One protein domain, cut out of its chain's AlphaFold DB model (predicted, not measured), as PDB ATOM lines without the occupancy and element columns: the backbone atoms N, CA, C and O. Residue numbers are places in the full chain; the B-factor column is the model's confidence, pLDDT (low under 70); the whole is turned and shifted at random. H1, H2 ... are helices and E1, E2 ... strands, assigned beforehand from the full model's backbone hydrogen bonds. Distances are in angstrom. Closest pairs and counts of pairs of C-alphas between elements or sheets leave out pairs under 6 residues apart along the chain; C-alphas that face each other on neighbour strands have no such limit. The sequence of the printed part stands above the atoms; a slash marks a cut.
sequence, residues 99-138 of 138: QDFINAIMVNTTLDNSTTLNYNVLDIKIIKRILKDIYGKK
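Overview. This is residues 99 to 138 of the 138 residues of an uncharacterized protein of Alphaproteobacteria bacterium TMED194 (UniProt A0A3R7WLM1). A two-stranded hairpin, E1 and E2, makes one half of a long, thin shape, and helix H2 carries on from the far end of E2 to make the other half. The short helix H1 is set crosswise where hairpin and H2 meet, and residues 131 to 138, the last part of H2 and the tail after it, stick out free. The printed part has 40 residues with two named helices and two named strands, in the order H1, E1, E2, H2; the sheet, order E1 - E2, is antiparallel and the class is mixed, helices and strands. The whole is only just extended, close to loose, with a radius of gyration of the C-alphas of 13.6 A and spans of 46 by 20 by 8 A.

Along the chain. Start in the sheet: E1 is residues 106 to 110, 13.2 A from first to last C-alpha, and E2 is residues 118 to 122, 13.4 A. Find C-alpha 106 at (-89.250, -75.143, -4.411), where E1 begins. Just before it comes H1, residues 99 to 105, 10.1 A long, with C-alpha 99 at (-87.622, -84.839, -0.927). After E2 look for H2, residues 124 to 135, 16.2 A long, which ends at C-alpha 135 at (-109.908, -81.960, -5.068).

Arrangement. Look first at E1 and E2, antiparallel neighbours that form a hairpin, with 138 degrees between their directions. The C-alphas of Asn 108 and Asn 120 face each other at 4.6 A. Here N 107 and O 121, 2.9 A apart, and N 109 and O 119, 2.8 A apart, are within hydrogen-bond range. Move outward to H1 and H2, which touch; their closest C-alphas, those of Ile 105 and Ile 126, are 6.2 A apart. H2 touches H1 with residues 124 to 127 alone. Their lines are about perpendicular, but only just, at 71 degrees. The closest C-alphas of H1 and E2 are those of Ile 105 and Leu 122, 5.8 A apart. E1 and H2 are apart. In H1 and H2 every O i to N i+4 pair is within hydrogen-bond range.

Size, cuts and confidence. Go from Ser 114 to Lys 138 for the two C-alphas farthest apart, 46.5 A. Without the residues that stand free, 131 to 138, of which 131 to 135 belong to H2, the body spans 33 by 19 by 8 A. The printed part has no cut and ends at the chain's last residue. The links from H1 to E1 and from E2 to H2 are tight, and the one from E1 to E2, with 7 residues, is short. The mean pLDDT of the printed part is 79.7; look for values under 70 at residues 110 to 118 and 137 to 138.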
ATOM      1  N   GLN A  99     -88.698 -85.526  -0.198       92.56
ATOM      2  CA  GLN A  99     -87.622 -84.839  -0.927       92.56
ATOM      3  C   GLN A  99     -88.057 -84.498  -2.356       92.56
ATOM      4  O   GLN A  99     -87.838 -83.374  -2.800       92.56
ATOM      5  N   ASP A 100     -88.704 -85.435  -3.054       90.25
ATOM      6  CA  ASP A 100     -89.194 -85.213  -4.420       90.25
ATOM      7  C   ASP A 100     -90.296 -84.157  -4.441       90.25
ATOM      8  O   ASP A 100     -90.305 -83.276  -5.303       90.25
ATOM      9  N   PHE A 101     -91.184 -84.193  -3.444       89.75
ATOM     10  CA  PHE A 101     -92.208 -83.171  -3.272       89.75
ATOM     11  C   PHE A 101     -91.594 -81.781  -3.058       89.75
ATOM     12  O   PHE A 101     -91.965 -80.845  -3.762       89.75
ATOM     13  N   ILE A 102     -90.618 -81.649  -2.151       91.19
ATOM     14  CA  ILE A 102     -89.914 -80.383  -1.890       91.19
ATOM     15  C   ILE A 102     -89.209 -79.881  -3.155       91.19
ATOM     16  O   ILE A 102     -89.355 -78.713  -3.507       91.19
ATOM     17  N   ASN A 103     -88.498 -80.752  -3.877       88.62
ATOM     18  CA  ASN A 103     -87.821 -80.383  -5.124       88.62
ATOM     19  C   ASN A 103     -88.805 -79.902  -6.204       88.62
ATOM     20  O   ASN A 103     -88.451 -79.059  -7.022       88.62
ATOM     21  N   ALA A 104     -90.028 -80.439  -6.225       87.19
ATOM     22  CA  ALA A 104     -91.044 -80.048  -7.194       87.19
ATOM     23  C   ALA A 104     -91.691 -78.692  -6.875       87.19
ATOM     24  O   ALA A 104     -92.117 -78.001  -7.798       87.19
ATOM     25  N   ILE A 105     -91.807 -78.323  -5.594       89.56
ATOM     26  CA  ILE A 105     -92.491 -77.087  -5.178       89.56
ATOM     27  C   ILE A 105     -91.538 -75.923  -4.894       89.56
ATOM     28  O   ILE A 105     -91.993 -74.784  -4.855       89.56
ATOM     29  N   MET A 106     -90.249 -76.180  -4.670       89.56
ATOM     30  CA  MET A 106     -89.250 -75.143  -4.411       89.56
ATOM     31  C   MET A 106     -88.511 -74.796  -5.705       89.56
ATOM     32  O   MET A 106     -87.888 -75.661  -6.319       89.56
ATOM     33  N   VAL A 107     -88.559 -73.527  -6.114       84.88
ATOM     34  CA  VAL A 107     -87.906 -73.034  -7.336       84.88
ATOM     35  C   VAL A 107     -86.835 -71.997  -7.011       84.88
ATOM     36  O   VAL A 107     -87.022 -71.138  -6.146       84.88
ATOM     37  N   ASN A 108     -85.718 -72.050  -7.737       81.44
ATOM     38  CA  ASN A 108     -84.682 -71.024  -7.652       81.44
ATOM     39  C   ASN A 108     -85.195 -69.733  -8.296       81.44
ATOM     40  O   ASN A 108     -85.627 -69.736  -9.448       81.44
ATOM     41  N   THR A 109     -85.123 -68.634  -7.555       72.62
ATOM     42  CA  THR A 109     -85.436 -67.285  -8.032       72.62
ATOM     43  C   THR A 109     -84.187 -66.410  -7.953       72.62
ATOM     44  O   THR A 109     -83.366 -66.560  -7.042       72.62
ATOM     45  N   THR A 110     -84.047 -65.497  -8.914       68.38
ATOM     46  CA  THR A 110     -83.024 -64.447  -8.933       68.38
ATOM     47  C   THR A 110     -83.666 -63.117  -8.543       68.38
ATOM     48  O   THR A 110     -84.732 -62.765  -9.043       68.38
ATOM     49  N   LEU A 111     -83.037 -62.383  -7.619       62.72
ATOM     50  CA  LEU A 111     -83.502 -61.050  -7.200       62.72
ATOM     51  C   LEU A 111     -83.284 -59.992  -8.290       62.72
ATOM     52  O   LEU A 111     -84.027 -59.020  -8.348       62.72
ATOM     53  N   ASP A 112     -82.282 -60.193  -9.147       59.59
ATOM     54  CA  ASP A 112     -81.953 -59.289 -10.239       59.59
ATOM     55  C   ASP A 112     -81.120 -60.015 -11.309       59.59
ATOM     56  O   ASP A 112     -80.387 -60.959 -10.994       59.59
ATOM     57  N   ASN A 113     -81.173 -59.560 -12.564       59.31
ATOM     58  CA  ASN A 113     -80.409 -60.150 -13.680       59.31
ATOM     59  C   ASN A 113     -78.881 -59.944 -13.553       59.31
ATOM     60  O   ASN A 113     -78.134 -60.414 -14.410       59.31
ATOM     61  N   SER A 114     -78.409 -59.243 -12.510       59.75
ATOM     62  CA  SER A 114     -76.989 -58.913 -12.303       59.75
ATOM     63  C   SER A 114     -76.350 -59.491 -11.032       59.75
ATOM     64  O   SER A 114     -75.136 -59.378 -10.865       59.75
ATOM     65  N   THR A 115     -77.109 -60.150 -10.148       53.34
ATOM     66  CA  THR A 115     -76.571 -60.677  -8.877       53.34
ATOM     67  C   THR A 115     -76.558 -62.201  -8.832       53.34
ATOM     68  O   THR A 115     -77.572 -62.848  -9.072       53.34
ATOM     69  N   THR A 116     -75.428 -62.775  -8.416       57.97
ATOM     70  CA  THR A 116     -75.171 -64.211  -8.178       57.97
ATOM     71  C   THR A 116     -75.925 -64.820  -6.982       57.97
ATOM     72  O   THR A 116     -75.657 -65.958  -6.596       57.97
ATOM     73  N   LEU A 117     -76.861 -64.090  -6.370       56.53
ATOM     74  CA  LEU A 117     -77.614 -64.541  -5.201       56.53
ATOM     75  C   LEU A 117     -78.899 -65.257  -5.634       56.53
ATOM     76  O   LEU A 117     -79.931 -64.634  -5.881       56.53
ATOM     77  N   ASN A 118     -78.818 -66.586  -5.698       68.88
ATOM     78  CA  ASN A 118     -79.969 -67.465  -5.891       68.88
ATOM     79  C   ASN A 118     -80.614 -67.779  -4.534       68.88
ATOM     80  O   ASN A 118     -79.920 -68.184  -3.599       68.88
ATOM     81  N   TYR A 119     -81.935 -67.648  -4.434       77.75
ATOM     82  CA  TYR A 119     -82.712 -68.086  -3.271       77.75
ATOM     83  C   TYR A 119     -83.876 -68.972  -3.717       77.75
ATOM     84  O   TYR A 119     -84.339 -68.884  -4.853       77.75
ATOM     85  N   ASN A 120     -84.339 -69.854  -2.831       82.81
ATOM     86  CA  ASN A 120     -85.449 -70.754  -3.131       82.81
ATOM     87  C   ASN A 120     -86.768 -70.164  -2.634       82.81
ATOM     88  O   ASN A 120     -86.865 -69.727  -1.487       82.81
ATOM     89  N   VAL A 121     -87.782 -70.193  -3.494       86.31
ATOM     90  CA  VAL A 121     -89.143 -69.738  -3.193       86.31
ATOM     91  C   VAL A 121     -90.119 -70.877  -3.438       86.31
ATOM     92  O   VAL A 121     -89.941 -71.690  -4.342       86.31
ATOM     93  N   LEU A 122     -91.166 -70.921  -2.623       86.94
ATOM     94  CA  LEU A 122     -92.286 -71.834  -2.788       86.94
ATOM     95  C   LEU A 122     -93.138 -71.424  -4.003       86.94
ATOM     96  O   LEU A 122     -93.733 -70.342  -4.022       86.94
ATOM     97  N   ASP A 123     -93.242 -72.295  -5.004       88.00
ATOM     98  CA  ASP A 123     -94.075 -72.076  -6.184       88.00
ATOM     99  C   ASP A 123     -95.557 -72.352  -5.875       88.00
ATOM    100  O   ASP A 123     -96.081 -73.468  -5.973       88.00
ATOM    101  N   ILE A 124     -96.269 -71.276  -5.540       87.00
ATOM    102  CA  ILE A 124     -97.708 -71.294  -5.253       87.00
ATOM    103  C   ILE A 124     -98.522 -71.814  -6.451       87.00
ATOM    104  O   ILE A 124     -99.592 -72.400  -6.257       87.00
ATOM    105  N   LYS A 125     -98.063 -71.619  -7.696       88.69
ATOM    106  CA  LYS A 125     -98.795 -72.088  -8.886       88.69
ATOM    107  C   LYS A 125     -98.784 -73.611  -8.948       88.69
ATOM    108  O   LYS A 125     -99.827 -74.210  -9.214       88.69
ATOM    109  N   ILE A 126     -97.639 -74.226  -8.653       89.00
ATOM    110  CA  ILE A 126     -97.514 -75.687  -8.582       89.00
ATOM    111  C   ILE A 126     -98.417 -76.236  -7.478       89.00
ATOM    112  O   ILE A 126     -99.181 -77.164  -7.736       89.00
ATOM    113  N   ILE A 127     -98.421 -75.618  -6.294       89.19
ATOM    114  CA  ILE A 127     -99.304 -76.037  -5.194       89.19
ATOM    115  C   ILE A 127    -100.777 -75.943  -5.598       89.19
ATOM    116  O   ILE A 127    -101.519 -76.904  -5.418       89.19
ATOM    117  N   LYS A 128    -101.210 -74.831  -6.206       90.38
ATOM    118  CA  LYS A 128    -102.595 -74.681  -6.687       90.38
ATOM    119  C   LYS A 128    -102.982 -75.769  -7.688       90.38
ATOM    120  O   LYS A 128    -104.108 -76.260  -7.632       90.38
ATOM    121  N   ARG A 129    -102.066 -76.162  -8.579       90.69
ATOM    122  CA  ARG A 129    -102.286 -77.271  -9.520       90.69
ATOM    123  C   ARG A 129    -102.448 -78.599  -8.783       90.69
ATOM    124  O   ARG A 129    -103.438 -79.280  -9.013       90.69
ATOM    125  N   ILE A 130    -101.547 -78.914  -7.850       89.88
ATOM    126  CA  ILE A 130    -101.621 -80.139  -7.034       89.88
ATOM    127  C   ILE A 130    -102.950 -80.198  -6.269       89.88
ATOM    128  O   ILE A 130    -103.639 -81.215  -6.306       89.88
ATOM    129  N   LEU A 131    -103.358 -79.099  -5.628       90.19
ATOM    130  CA  LEU A 131    -104.632 -79.034  -4.910       90.19
ATOM    131  C   LEU A 131    -105.825 -79.231  -5.854       90.19
ATOM    132  O   LEU A 131    -106.753 -79.962  -5.515       90.19
ATOM    133  N   LYS A 132    -105.799 -78.633  -7.052       92.62
ATOM    134  CA  LYS A 132    -106.845 -78.843  -8.063       92.62
ATOM    135  C   LYS A 132    -106.931 -80.308  -8.489       92.62
ATOM    136  O   LYS A 132    -108.036 -80.816  -8.618       92.62
ATOM    137  N   ASP A 133    -105.805 -80.991  -8.665       91.44
ATOM    138  CA  ASP A 133    -105.787 -82.402  -9.068       91.44
ATOM    139  C   ASP A 133    -106.271 -83.337  -7.944       91.44
ATOM    140  O   ASP A 133    -106.893 -84.364  -8.221       91.44
ATOM    141  N   ILE A 134    -106.023 -82.977  -6.679       90.25
ATOM    142  CA  ILE A 134    -106.503 -83.717  -5.503       90.25
ATOM    143  C   ILE A 134    -108.014 -83.521  -5.307       90.25
ATOM    144  O   ILE A 134    -108.742 -84.495  -5.120       90.25
ATOM    145  N   TYR A 135    -108.500 -82.277  -5.348       89.69
ATOM    146  CA  TYR A 135    -109.908 -81.960  -5.068       89.69
ATOM    147  C   TYR A 135    -110.827 -82.047  -6.293       89.69
ATOM    148  O   TYR A 135    -112.029 -82.228  -6.132       89.69
ATOM    149  N   GLY A 136    -110.283 -81.935  -7.505       73.44
ATOM    150  CA  GLY A 136    -111.020 -81.998  -8.769       73.44
ATOM    151  C   GLY A 136    -111.296 -83.414  -9.276       73.44
ATOM    152  O   GLY A 136    -111.939 -83.567 -10.307       73.44
ATOM    153  N   LYS A 137    -110.819 -84.446  -8.568       59.81
ATOM    154  CA  LYS A 137    -111.131 -85.864  -8.824       59.81
ATOM    155  C   LYS A 137    -112.348 -86.377  -8.035       59.81
ATOM    156  O   LYS A 137    -112.493 -87.589  -7.882       59.81
ATOM    157  N   LYS A 138    -113.184 -85.481  -7.505       48.44
ATOM    158  CA  LYS A 138    -114.482 -85.832  -6.910       48.44
ATOM    159  C   LYS A 138    -115.603 -85.724  -7.928       48.44
ATOM    160  O   LYS A 138    -115.599 -84.725  -8.678       48.44
TER     161      LYS A 138